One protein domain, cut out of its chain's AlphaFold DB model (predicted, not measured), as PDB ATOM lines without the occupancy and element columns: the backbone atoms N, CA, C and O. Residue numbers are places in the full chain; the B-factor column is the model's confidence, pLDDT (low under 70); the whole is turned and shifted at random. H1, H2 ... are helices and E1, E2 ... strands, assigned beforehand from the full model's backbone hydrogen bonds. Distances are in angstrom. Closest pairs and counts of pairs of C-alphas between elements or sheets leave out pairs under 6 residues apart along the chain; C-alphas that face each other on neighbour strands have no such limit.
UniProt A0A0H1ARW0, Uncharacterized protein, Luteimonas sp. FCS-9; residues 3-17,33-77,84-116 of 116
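AT A GLANCE: This is residues 3 to 17, 33 to 77 and 84 to 116 of the 116 residues of an uncharacterized protein of Luteimonas sp. FCS-9 (UniProt A0A0H1ARW0). A strongly twisted sheet of four strands makes a wall, with the helical hairpin of H2 and H3 packed over one of its faces and no named helix on the other. The short helix H1 packs on H2 and H3, where H2 begins and H3 ends, and is not on the sheet. The printed part has 93 residues, with three named helices and four named strands in the order H1, H2, H3, E1, E2, E3, E4; the sheet's order is E1, E2, E3, E4, all antiparallel, and the class is mixed, helices and strands. The whole is compact, with a radius of gyration of the C-alphas of 12.3 A, and spans 37 by 26 by 21 A.

IN THESE COORDINATES: The printed part begins at Phe 3. H1 is residues 8 to 13, starting at C-alpha 8 at (321.643, 312.200, 404.992). After a cut comes H2, residues 38 to 46, 12.4 A from first to last C-alpha. H3, the longest helix, is residues 53 to 65 and measures 18.4 A; its first C-alpha stands at (315.067, 324.797, 397.709). E1 is residues 68 to 71. After a second cut comes E2, residues 87 to 94, 22.9 A long. E3, residues 97 to 105, is the longest strand at 25.2 A. E4 is residues 109 to 115, 17.1 A long, and ends with C-alpha 115 at (321.593, 334.034, 404.672).

HOW THE PARTS SIT: E1 and E4 are the edge strands of the sheet, and E2 and E3 are inner strands. E1 and E2 are antiparallel at 143 degrees, with N 69 and O 93 within hydrogen-bond range at 2.8 A. E2 and E3 form a hairpin at 156 degrees, with N 88 and O 103 at 2.7 A and N 94 and O 97 at 2.8 A. E3 and E4 form a hairpin at 149 degrees, with N 100 and O 115 at 2.8 A. E2, E3 and E4 are a meander, each strand the antiparallel neighbour of the one before. H2 and H3 are on the same face of the sheet and make two layers with it, that is, helices on one face of a sheet. The closest C-alphas of H2 and E4 are those of Leu 44 and Leu 111, 6.3 A apart. H3 has a height over the sheet of 9.6 A, lies over E2, E3 and, only just, E4 with 3 of its C-alphas, and runs along the strands, at 26 degrees to E2 on the local plane. H2 and H3 form a helical hairpin: they touch, closest at the C-alphas of Leu 45 and Ala 56, 5.0 A apart, and run opposite ways at a tilt of 37 degrees, only just steep. H1 touches H2, closest at the C-alphas of Ile 12 and Pro 38, 5.6 A apart, opposite ways at a shallow tilt of 33 degrees, only just short of steep. H3 touches H1 with residues 60 to 65 alone; the C-alphas of Val 11 and Ser 64 are the closest at 4.4 A, and the two run the same way at a steep tilt of 46 degrees. H1 is only just not on the sheet, with 4 pairs of C-alphas within 10 A. In H1, H2 and H3 every O i to N i+4 pair is within hydrogen-bond range.

THE WHOLE: The two C-alphas farthest apart are those of Gly 5 and Val 84, at 37.1 A. Residues 18 to 32 are not printed, and C-alphas 17 and 33 are 15.0 A apart across that cut. Residues 78 to 83 are not printed either, and C-alphas 77 and 84 are 12.7 A apart. Of the links that are printed whole, H3 to E1, E2 to E3 and E3 to E4 are tight, and H2 to H3 is short. The mean pLDDT of the printed part is 79.0; it is under 70 at residue 17 and residues 33 to 35, 72 to 77, 84 to 87 and 106 to 109.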
ATOM      1  N   PHE A   3     318.510 312.816 400.439       75.69
ATOM      2  CA  PHE A   3     317.761 314.043 400.130       75.69
ATOM      3  C   PHE A   3     318.511 314.837 399.067       75.69
ATOM      4  O   PHE A   3     319.720 314.992 399.161       75.69
ATOM      5  N   TYR A   4     317.832 315.284 398.010       79.19
ATOM      6  CA  TYR A   4     318.478 315.926 396.849       79.19
ATOM      7  C   TYR A   4     319.632 315.121 396.199       79.19
ATOM      8  O   TYR A   4     320.501 315.714 395.555       79.19
ATOM      9  N   GLY A   5     319.653 313.788 396.353       80.19
ATOM     10  CA  GLY A   5     320.773 312.928 395.930       80.19
ATOM     11  C   GLY A   5     322.008 313.021 396.838       80.19
ATOM     12  O   GLY A   5     323.125 312.758 396.402       80.19
ATOM     13  N   ILE A   6     321.817 313.478 398.077       83.00
ATOM     14  CA  ILE A   6     322.839 313.627 399.109       83.00
ATOM     15  C   ILE A   6     322.520 312.640 400.227       83.00
ATOM     16  O   ILE A   6     321.391 312.583 400.727       83.00
ATOM     17  N   ASP A   7     323.526 311.885 400.659       84.81
ATOM     18  CA  ASP A   7     323.370 310.966 401.777       84.81
ATOM     19  C   ASP A   7     323.166 311.731 403.097       84.81
ATOM     20  O   ASP A   7     324.040 312.473 403.557       84.81
ATOM     21  N   ARG A   8     321.987 311.551 403.715       84.25
ATOM     22  CA  ARG A   8     321.643 312.200 404.992       84.25
ATOM     23  C   ARG A   8     322.631 311.819 406.094       84.25
ATOM     24  O   ARG A   8     323.023 312.686 406.869       84.25
ATOM     25  N   ALA A   9     323.031 310.548 406.164       82.12
ATOM     26  CA  ALA A   9     323.912 310.060 407.222       82.12
ATOM     27  C   ALA A   9     325.305 310.697 407.127       82.12
ATOM     28  O   ALA A   9     325.861 311.094 408.146       82.12
ATOM     29  N   ARG A  10     325.818 310.900 405.910       83.81
ATOM     30  CA  ARG A  10     327.056 311.639 405.648       83.81
ATOM     31  C   ARG A  10     326.962 313.094 406.094       83.81
ATOM     32  O   ARG A  10     327.881 313.583 406.738       83.81
ATOM     33  N   VAL A  11     325.864 313.788 405.784       84.38
ATOM     34  CA  VAL A  11     325.678 315.184 406.226       84.38
ATOM     35  C   VAL A  11     325.648 315.272 407.749       84.38
ATOM     36  O   VAL A  11     326.323 316.124 408.317       84.38
ATOM     37  N   ILE A  12     324.916 314.378 408.416       83.75
ATOM     38  CA  ILE A  12     324.854 314.324 409.883       83.75
ATOM     39  C   ILE A  12     326.227 313.979 410.476       83.75
ATOM     40  O   ILE A  12     326.645 314.610 411.440       83.75
ATOM     41  N   GLY A  13     326.948 313.026 409.879       82.12
ATOM     42  CA  GLY A  13     328.272 312.591 410.328       82.12
ATOM     43  C   GLY A  13     329.363 313.656 410.195       82.12
ATOM     44  O   GLY A  13     330.300 313.658 410.983       82.12
ATOM     45  N   ASN A  14     329.220 314.597 409.259       84.75
ATOM     46  CA  ASN A  14     330.113 315.755 409.144       84.75
ATOM     47  C   ASN A  14     329.821 316.856 410.179       84.75
ATOM     48  O   ASN A  14     330.519 317.873 410.203       84.75
ATOM     49  N   CYS A  15     328.771 316.710 410.991       83.12
ATOM     50  CA  CYS A  15     328.452 317.685 412.017       83.12
ATOM     51  C   CYS A  15     329.351 317.473 413.243       83.12
ATOM     52  O   CYS A  15     329.169 316.522 413.998       83.12
ATOM     53  N   ASP A  16     330.269 318.402 413.486       75.19
ATOM     54  CA  ASP A  16     331.194 318.408 414.628       75.19
ATOM     55  C   ASP A  16     330.539 318.953 415.916       75.19
ATOM     56  O   ASP A  16     331.187 319.208 416.927       75.19
ATOM     57  N   SER A  17     329.215 319.158 415.913       63.72
ATOM     58  CA  SER A  17     328.500 319.668 417.088       63.72
ATOM     59  C   SER A  17     328.400 318.596 418.169       63.72
ATOM     60  O   SER A  17     327.428 317.840 418.229       63.72
ATOM     61  N   TRP A  33     313.756 323.417 421.233       53.53
ATOM     62  CA  TRP A  33     314.583 324.320 420.405       53.53
ATOM     63  C   TRP A  33     315.894 324.796 421.054       53.53
ATOM     64  O   TRP A  33     316.818 325.171 420.346       53.53
ATOM     65  N   ASN A  34     316.056 324.663 422.377       55.25
ATOM     66  CA  ASN A  34     317.379 324.769 423.026       55.25
ATOM     67  C   ASN A  34     318.329 323.607 422.654       55.25
ATOM     68  O   ASN A  34     319.463 323.551 423.125       55.25
ATOM     69  N   ARG A  35     317.844 322.626 421.885       65.19
ATOM     70  CA  ARG A  35     318.495 321.349 421.579       65.19
ATOM     71  C   ARG A  35     318.325 321.003 420.095       65.19
ATOM     72  O   ARG A  35     317.808 319.943 419.745       65.19
ATOM     73  N   ILE A  36     318.715 321.934 419.219       74.00
ATOM     74  CA  ILE A  36     318.810 321.659 417.781       74.00
ATOM     75  C   ILE A  36     319.916 320.643 417.555       74.00
ATOM     76  O   ILE A  36     321.041 320.812 418.022       74.00
ATOM     77  N   ARG A  37     319.566 319.585 416.831       76.62
ATOM     78  CA  ARG A  37     320.476 318.526 416.429       76.62
ATOM     79  C   ARG A  37     320.674 318.576 414.912       76.62
ATOM     80  O   ARG A  37     319.814 319.126 414.215       76.62
ATOM     81  N   PRO A  38     321.768 318.011 414.381       80.69
ATOM     82  CA  PRO A  38     322.010 317.987 412.943       80.69
ATOM     83  C   PRO A  38     320.874 317.360 412.132       80.69
ATOM     84  O   PRO A  38     320.607 317.812 411.022       80.69
ATOM     85  N   GLU A  39     320.159 316.377 412.684       82.81
ATOM     86  CA  GLU A  39     319.027 315.739 412.008       82.81
ATOM     87  C   GLU A  39     317.896 316.739 411.726       82.81
ATOM     88  O   GLU A  39     317.303 316.710 410.650       82.81
ATOM     89  N   HIS A  40     317.645 317.676 412.647       80.81
ATOM     90  CA  HIS A  40     316.626 318.715 412.480       80.81
ATOM     91  C   HIS A  40     316.991 319.703 411.372       80.81
ATOM     92  O   HIS A  40     316.130 320.119 410.603       80.81
ATOM     93  N   VAL A  41     318.272 320.061 411.266       83.06
ATOM     94  CA  VAL A  41     318.763 320.922 410.184       83.06
ATOM     95  C   VAL A  41     318.578 320.232 408.837       83.06
ATOM     96  O   VAL A  41     318.077 320.840 407.897       83.06
ATOM     97  N   VAL A  42     318.947 318.954 408.740       86.38
ATOM     98  CA  VAL A  42     318.782 318.181 407.505       86.38
ATOM     99  C   VAL A  42     317.307 318.055 407.126       86.38
ATOM    100  O   VAL A  42     316.975 318.220 405.955       86.38
ATOM    101  N   GLU A  43     316.417 317.830 408.097       85.19
ATOM    102  CA  GLU A  43     314.974 317.801 407.846       85.19
ATOM    103  C   GLU A  43     314.443 319.155 407.346       85.19
ATOM    104  O   GLU A  43     313.634 319.183 406.422       85.19
ATOM    105  N   LEU A  44     314.931 320.278 407.883       84.75
ATOM    106  CA  LEU A  44     314.549 321.616 407.411       84.75
ATOM    107  C   LEU A  44     315.014 321.903 405.985       84.75
ATOM    108  O   LEU A  44     314.278 322.505 405.209       84.75
ATOM    109  N   LEU A  45     316.221 321.463 405.627       86.62
ATOM    110  CA  LEU A  45     316.729 321.612 404.263       86.62
ATOM    111  C   LEU A  45     315.944 320.736 403.279       86.62
ATOM    112  O   LEU A  45     315.671 321.157 402.155       86.62
ATOM    113  N   ASP A  46     315.567 319.529 403.695       86.25
ATOM    114  CA  ASP A  46     314.761 318.601 402.899       86.25
ATOM    115  C   ASP A  46     313.323 319.101 402.692       86.25
ATOM    116  O   ASP A  46     312.801 319.035 401.581       86.25
ATOM    117  N   LYS A  47     312.709 319.675 403.733       85.31
ATOM    118  CA  LYS A  47     311.354 320.248 403.692       85.31
ATOM    119  C   LYS A  47     311.303 321.694 403.197       85.31
ATOM    120  O   LYS A  47     310.250 322.318 403.275       85.31
ATOM    121  N   ALA A  48     312.412 322.232 402.692       84.62
ATOM    122  CA  ALA A  48     312.461 323.596 402.193       84.62
ATOM    123  C   ALA A  48     311.462 323.819 401.041       84.62
ATOM    124  O   ALA A  48     311.368 323.029 400.085       84.62
ATOM    125  N   ASP A  49     310.750 324.941 401.117       83.31
ATOM    126  CA  ASP A  49     309.841 325.391 400.072       83.31
ATOM    127  C   ASP A  49     310.560 325.629 398.746       83.31
ATOM    128  O   ASP A  49     311.770 325.854 398.688       83.31
ATOM    129  N   ALA A  50     309.802 325.606 397.647       82.75
ATOM    130  CA  ALA A  50     310.356 325.748 396.299       82.75
ATOM    131  C   ALA A  50     311.196 327.028 396.127       82.75
ATOM    132  O   ALA A  50     312.195 326.998 395.410       82.75
ATOM    133  N   ALA A  51     310.826 328.108 396.824       82.38
ATOM    134  CA  ALA A  51     311.535 329.384 396.804       82.38
ATOM    135  C   ALA A  51     312.957 329.307 397.392       82.38
ATOM    136  O   ALA A  51     313.846 329.997 396.909       82.38
ATOM    137  N   VAL A  52     313.185 328.446 398.392       86.25
ATOM    138  CA  VAL A  52     314.464 328.332 399.128       86.25
ATOM    139  C   VAL A  52     315.180 327.016 398.816       86.25
ATOM    140  O   VAL A  52     316.309 326.780 399.234       86.25
ATOM    141  N   ARG A  53     314.550 326.130 398.038       87.38
ATOM    142  CA  ARG A  53     315.067 324.797 397.709       87.38
ATOM    143  C   ARG A  53     316.447 324.829 397.058       87.38
ATOM    144  O   ARG A  53     317.262 323.946 397.321       87.38
ATOM    145  N   ALA A  54     316.719 325.820 396.209       86.38
ATOM    146  CA  ALA A  54     318.017 325.966 395.550       86.38
ATOM    147  C   ALA A  54     319.137 326.278 396.560       86.38
ATOM    148  O   ALA A  54     320.192 325.633 396.536       86.38
ATOM    149  N   ASP A  55     318.884 327.200 397.490       87.00
ATOM    150  CA  ASP A  55     319.806 327.534 398.577       87.00
ATOM    151  C   ASP A  55     319.953 326.372 399.559       87.00
ATOM    152  O   ASP A  55     321.071 326.003 399.923       87.00
ATOM    153  N   ALA A  56     318.844 325.722 399.920       88.19
ATOM    154  CA  ALA A  56     318.839 324.569 400.811       88.19
ATOM    155  C   ALA A  56     319.657 323.407 400.236       88.19
ATOM    156  O   ALA A  56     320.466 322.803 400.942       88.19
ATOM    157  N   ARG A  57     319.519 323.136 398.932       89.69
ATOM    158  CA  ARG A  57     320.331 322.146 398.219       89.69
ATOM    159  C   ARG A  57     321.806 322.538 398.199       89.69
ATOM    160  O   ARG A  57     322.660 321.695 398.460       89.69
ATOM    161  N   SER A  58     322.119 323.796 397.898       89.06
ATOM    162  CA  SER A  58     323.504 324.284 397.842       89.06
ATOM    163  C   SER A  58     324.194 324.185 399.203       89.06
ATOM    164  O   SER A  58     325.339 323.732 399.294       89.06
ATOM    165  N   LEU A  59     323.474 324.538 400.270       88.25
ATOM    166  CA  LEU A  59     323.935 324.371 401.639       88.25
ATOM    167  C   LEU A  59     324.110 322.886 401.970       88.25
ATOM    168  O   LEU A  59     325.188 322.495 402.401       88.25
ATOM    169  N   ALA A  60     323.128 322.033 401.677       88.75
ATOM    170  CA  ALA A  60     323.216 320.591 401.912       88.75
ATOM    171  C   ALA A  60     324.432 319.939 401.232       88.75
ATOM    172  O   ALA A  60     325.144 319.150 401.857       88.75
ATOM    173  N   VAL A  61     324.726 320.301 399.975       90.00
ATOM    174  CA  VAL A  61     325.921 319.813 399.264       90.00
ATOM    175  C   VAL A  61     327.187 320.223 400.009       90.00
ATOM    176  O   VAL A  61     328.095 319.407 400.167       90.00
ATOM    177  N   ARG A  62     327.254 321.460 400.504       89.00
ATOM    178  CA  ARG A  62     328.398 321.942 401.284       89.00
ATOM    179  C   ARG A  62     328.553 321.174 402.595       89.00
ATOM    180  O   ARG A  62     329.637 320.654 402.844       89.00
ATOM    181  N   LEU A  63     327.479 321.027 403.371       88.81
ATOM    182  CA  LEU A  63     327.488 320.280 404.637       88.81
ATOM    183  C   LEU A  63     327.853 318.795 404.425       88.81
ATOM    184  O   LEU A  63     328.470 318.169 405.280       88.81
ATOM    185  N   SER A  64     327.546 318.227 403.254       88.62
ATOM    186  CA  SER A  64     327.936 316.851 402.898       88.62
ATOM    187  C   SER A  64     329.424 316.669 402.585       88.62
ATOM    188  O   SER A  64     329.920 315.541 402.600       88.62
ATOM    189  N   ARG A  65     330.136 317.759 402.282       87.75
ATOM    190  CA  ARG A  65     331.546 317.746 401.859       87.75
ATOM    191  C   ARG A  65     332.493 318.327 402.899       87.75
ATOM    192  O   ARG A  65     333.683 318.047 402.840       87.75
ATOM    193  N   MET A  66     331.987 319.173 403.788       86.38
ATOM    194  CA  MET A  66     332.787 319.929 404.743       86.38
ATOM    195  C   MET A  66     332.262 319.714 406.161       86.38
ATOM    196  O   MET A  66     331.045 319.612 406.339       86.38
ATOM    197  N   PRO A  67     333.151 319.707 407.169       84.94
ATOM    198  CA  PRO A  67     332.723 319.710 408.552       84.94
ATOM    199  C   PRO A  67     331.915 320.973 408.843       84.94
ATOM    200  O   PRO A  67     332.179 322.063 408.309       84.94
ATOM    201  N   TRP A  68     330.901 320.819 409.679       88.00
ATOM    202  CA  TRP A  68     330.010 321.907 410.045       88.00
ATOM    203  C   TRP A  68     329.540 321.773 411.484       88.00
ATOM    204  O   TRP A  68     329.632 320.709 412.082       88.00
ATOM    205  N   HIS A  69     329.038 322.856 412.059       84.94
ATOM    206  CA  HIS A  69     328.482 322.845 413.401       84.94
ATOM    207  C   HIS A  69     327.312 323.816 413.530       84.94
ATOM    208  O   HIS A  69     327.226 324.819 412.822       84.94
ATOM    209  N   ILE A  70     326.407 323.519 414.452       82.69
ATOM    210  CA  ILE A  70     325.299 324.383 414.827       82.69
ATOM    211  C   ILE A  70     325.838 325.384 415.841       82.69
ATOM    212  O   ILE A  70     326.320 325.018 416.912       82.69
ATOM    213  N   GLN A  71     325.766 326.660 415.495       78.31
ATOM    214  CA  GLN A  71     326.098 327.739 416.409       78.31
ATOM    215  C   GLN A  71     324.882 328.034 417.289       78.31
ATOM    216  O   GLN A  71     323.734 327.878 416.865       78.31
ATOM    217  N   ARG A  72     325.134 328.428 418.544       64.88
ATOM    218  CA  ARG A  72     324.072 328.739 419.509       64.88
ATOM    219  C   ARG A  72     323.127 329.764 418.879       64.88
ATOM    220  O   ARG A  72     323.556 330.859 418.529       64.88
ATOM    221  N   THR A  73     321.862 329.376 418.724       60.94
ATOM    222  CA  THR A  73     320.790 330.206 418.164       60.94
ATOM    223  C   THR A  73     320.767 331.546 418.887       60.94
ATOM    224  O   THR A  73     320.504 331.596 420.093       60.94
ATOM    225  N   VAL A  74     321.081 332.625 418.171       49.47
ATOM    226  CA  VAL A  74     320.932 333.983 418.688       49.47
ATOM    227  C   VAL A  74     319.429 334.224 418.761       49.47
ATOM    228  O   VAL A  74     318.729 334.084 417.761       49.47
ATOM    229  N   ALA A  75     318.901 334.490 419.957       50.78
ATOM    230  CA  ALA A  75     317.521 334.947 420.063       50.78
ATOM    231  C   ALA A  75     317.390 336.200 419.180       50.78
ATOM    232  O   ALA A  75     318.266 337.064 419.288       50.78
ATOM    233  N   PRO A  76     316.359 336.308 418.318       51.38
ATOM    234  CA  PRO A  76     316.190 337.493 417.489       51.38
ATOM    235  C   PRO A  76     316.231 338.706 418.417       51.38
ATOM    236  O   PRO A  76     315.525 338.723 419.429       51.38
ATOM    237  N   ALA A  77     317.135 339.648 418.134       46.59
ATOM    238  CA  ALA A  77     317.376 340.805 418.984       46.59
ATOM    239  C   ALA A  77     316.025 341.452 419.316       46.59
ATOM    240  O   ALA A  77     315.315 341.912 418.422       46.59
ATOM    241  N   VAL A  84     305.209 337.551 420.967       50.38
ATOM    242  CA  VAL A  84     305.610 336.222 420.461       50.38
ATOM    243  C   VAL A  84     305.964 336.214 418.962       50.38
ATOM    244  O   VAL A  84     305.172 335.798 418.123       50.38
ATOM    245  N   SER A  85     307.158 336.699 418.603       56.56
ATOM    246  CA  SER A  85     307.652 336.540 417.231       56.56
ATOM    247  C   SER A  85     307.841 335.054 416.923       56.56
ATOM    248  O   SER A  85     308.700 334.398 417.509       56.56
ATOM    249  N   ASN A  86     307.078 334.558 415.951       66.31
ATOM    250  CA  ASN A  86     307.220 333.216 415.385       66.31
ATOM    251  C   ASN A  86     308.490 333.061 414.524       66.31
ATOM    252  O   ASN A  86     308.791 331.970 414.058       66.31
ATOM    253  N   ALA A  87     309.241 334.138 414.288       68.44
ATOM    254  CA  ALA A  87     310.498 334.091 413.555       68.44
ATOM    255  C   ALA A  87     311.625 333.493 414.418       68.44
ATOM    256  O   ALA A  87     311.836 333.890 415.567       68.44
ATOM    257  N   ARG A  88     312.367 332.550 413.839       75.56
ATOM    258  CA  ARG A  88     313.474 331.807 414.447       75.56
ATOM    259  C   ARG A  88     314.686 331.836 413.530       75.56
ATOM    260  O   ARG A  88     314.548 331.845 412.313       75.56
ATOM    261  N   GLU A  89     315.877 331.816 414.111       79.19
ATOM    262  CA  GLU A  89     317.134 331.866 413.364       79.19
ATOM    263  C   GLU A  89     318.067 330.757 413.859       79.19
ATOM    264  O   GLU A  89     318.326 330.643 415.058       79.19
ATOM    265  N   ILE A  90     318.557 329.919 412.940       81.06
ATOM    266  CA  ILE A  90     319.527 328.855 413.226       81.06
ATOM    267  C   ILE A  90     320.825 329.194 412.511       81.06
ATOM    268  O   ILE A  90     320.875 329.207 411.284       81.06
ATOM    269  N   ALA A  91     321.878 329.455 413.279       84.12
ATOM    270  CA  ALA A  91     323.201 329.721 412.737       84.12
ATOM    271  C   ALA A  91     323.986 328.412 412.558       84.12
ATOM    272  O   ALA A  91     324.018 327.558 413.446       84.12
ATOM    273  N   ILE A  92     324.630 328.257 411.406       86.31
ATOM    274  CA  ILE A  92     325.422 327.091 411.022       86.31
ATOM    275  C   ILE A  92     326.796 327.557 410.565       86.31
ATOM    276  O   ILE A  92     326.918 328.246 409.557       86.31
ATOM    277  N   GLY A  93     327.839 327.125 411.262       85.25
ATOM    278  CA  GLY A  93     329.217 327.322 410.834       85.25
ATOM    279  C   GLY A  93     329.675 326.185 409.924       85.25
ATOM    280  O   GLY A  93     329.569 325.020 410.294       85.25
ATOM    281  N   SER A  94     330.227 326.493 408.753       85.75
ATOM    282  CA  SER A  94     330.919 325.521 407.896       85.75
ATOM    283  C   SER A  94     332.081 326.193 407.169       85.75
ATOM    284  O   SER A  94     331.896 327.215 406.510       85.75
ATOM    285  N   ALA A  95     333.287 325.626 407.294       81.25
ATOM    286  CA  ALA A  95     334.502 326.099 406.615       81.25
ATOM    287  C   ALA A  95     334.759 327.622 406.737       81.25
ATOM    288  O   ALA A  95     335.088 328.289 405.757       81.25
ATOM    289  N   GLY A  96     334.567 328.183 407.937       79.00
ATOM    290  CA  GLY A  96     334.783 329.611 408.212       79.00
ATOM    291  C   GLY A  96     333.678 330.549 407.712       79.00
ATOM    292  O   GLY A  96     333.832 331.761 407.815       79.00
ATOM    293  N   ARG A  97     332.567 330.015 407.187       84.62
ATOM    294  CA  ARG A  97     331.352 330.774 406.859       84.62
ATOM    295  C   ARG A  97     330.233 330.448 407.835       84.62
ATOM    296  O   ARG A  97     330.109 329.295 408.253       84.62
ATOM    297  N   THR A  98     329.404 331.442 408.135       85.69
ATOM    298  CA  THR A  98     328.214 331.277 408.970       85.69
ATOM    299  C   THR A  98     326.972 331.462 408.118       85.69
ATOM    300  O   THR A  98     326.747 332.528 407.571       85.69
ATOM    301  N   TYR A  99     326.146 330.428 408.043       87.25
ATOM    302  CA  TYR A  99     324.853 330.460 407.382       87.25
ATOM    303  C   TYR A  99     323.751 330.632 408.422       87.25
ATOM    304  O   TYR A  99     323.746 329.924 409.424       87.25
ATOM    305  N   VAL A 100     322.799 331.528 408.189       87.25
ATOM    306  CA  VAL A 100     321.640 331.733 409.064       87.25
ATOM    307  C   VAL A 100     320.387 331.243 408.354       87.25
ATOM    308  O   VAL A 100     319.979 331.791 407.332       87.25
ATOM    309  N   LEU A 101     319.770 330.201 408.899       86.56
ATOM    310  CA  LEU A 101     318.487 329.681 408.449       86.56
ATOM    311  C   LEU A 101     317.405 330.446 409.194       86.56
ATOM    312  O   LEU A 101     317.239 330.270 410.402       86.56
ATOM    313  N   HIS A 102     316.667 331.286 408.480       85.25
ATOM    314  CA  HIS A 102     315.527 331.974 409.058       85.25
ATOM    315  C   HIS A 102     314.290 331.124 408.829       85.25
ATOM    316  O   HIS A 102     313.919 330.808 407.696       85.25
ATOM    317  N   CYS A 103     313.678 330.739 409.933       80.81
ATOM    318  CA  CYS A 103     312.551 329.842 409.974       80.81
ATOM    319  C   CYS A 103     311.357 330.557 410.601       80.81
ATOM    320  O   CYS A 103     311.532 331.389 411.492       80.81
ATOM    321  N   THR A 104     310.149 330.204 410.183       78.06
ATOM    322  CA  THR A 104     308.917 330.673 410.824       78.06
ATOM    323  C   THR A 104     308.226 329.506 411.523       78.06
ATOM    324  O   THR A 104     308.096 328.413 410.976       78.06
ATOM    325  N   GLU A 105     307.815 329.737 412.766       70.19
ATOM    326  CA  GLU A 105     307.112 328.796 413.633       70.19
ATOM    327  C   GLU A 105     305.594 328.959 413.442       70.19
ATOM    328  O   GLU A 105     304.984 329.908 413.932       70.19
ATOM    329  N   GLY A 106     304.984 328.050 412.678       67.25
ATOM    330  CA  GLY A 106     303.529 327.913 412.560       67.25
ATOM    331  C   GLY A 106     303.048 326.624 413.231       67.25
ATOM    332  O   GLY A 106     303.459 326.291 414.339       67.25
ATOM    333  N   SER A 107     302.216 325.840 412.541       64.50
ATOM    334  CA  SER A 107     301.892 324.457 412.947       64.50
ATOM    335  C   SER A 107     303.068 323.483 412.753       64.50
ATOM    336  O   SER A 107     303.102 322.412 413.353       64.50
ATOM    337  N   ALA A 108     304.032 323.866 411.915       64.19
ATOM    338  CA  ALA A 108     305.320 323.220 411.707       64.19
ATOM    339  C   ALA A 108     306.382 324.312 411.495       64.19
ATOM    340  O   ALA A 108     306.037 325.478 411.282       64.19
ATOM    341  N   LEU A 109     307.664 323.945 411.578       69.50
ATOM    342  CA  LEU A 109     308.745 324.871 411.265       69.50
ATOM    343  C   LEU A 109     308.983 324.889 409.753       69.50
ATOM    344  O   LEU A 109     309.290 323.847 409.170       69.50
ATOM    345  N   THR A 110     308.891 326.073 409.159       78.50
ATOM    346  CA  THR A 110     309.131 326.279 407.729       78.50
ATOM    347  C   THR A 110     310.389 327.111 407.527       78.50
ATOM    348  O   THR A 110     310.616 328.082 408.251       78.50
ATOM    349  N   LEU A 111     311.226 326.712 406.566       83.50
ATOM    350  CA  LEU A 111     312.430 327.446 406.191       83.50
ATOM    351  C   LEU A 111     312.072 328.537 405.177       83.50
ATOM    352  O   LEU A 111     311.777 328.234 404.025       83.50
ATOM    353  N   GLU A 112     312.161 329.796 405.600       85.25
ATOM    354  CA  GLU A 112     311.759 330.951 404.788       85.25
ATOM    355  C   GLU A 112     312.910 331.521 403.961       85.25
ATOM    356  O   GLU A 112     312.705 332.015 402.856       85.25
ATOM    357  N   ARG A 113     314.134 331.498 404.502       85.62
ATOM    358  CA  ARG A 113     315.328 331.995 403.803       85.62
ATOM    359  C   ARG A 113     316.616 331.476 404.434       85.62
ATOM    360  O   ARG A 113     316.655 331.150 405.622       85.62
ATOM    361  N   ILE A 114     317.687 331.483 403.646       85.88
ATOM    362  CA  ILE A 114     319.053 331.206 404.097       85.88
ATOM    363  C   ILE A 114     319.917 332.431 403.786       85.88
ATOM    364  O   ILE A 114     319.962 332.877 402.644       85.88
ATOM    365  N   SER A 115     320.607 332.951 404.796       85.69
ATOM    366  CA  SER A 115     321.593 334.034 404.672       85.69
ATOM    367  C   SER A 115     323.000 333.482 404.937       85.69
ATOM    368  O   SER A 115     323.117 332.442 405.586       85.69
ATOM    369  N   ALA A 116     324.057 334.128 404.438       78.69
ATOM    370  CA  ALA A 116     325.454 333.676 404.549       78.69
ATOM    371  C   ALA A 116     326.413 334.818 404.903       78.69
ATOM    372  O   ALA A 116     326.022 335.985 404.670       78.69
TER     373      ALA A 116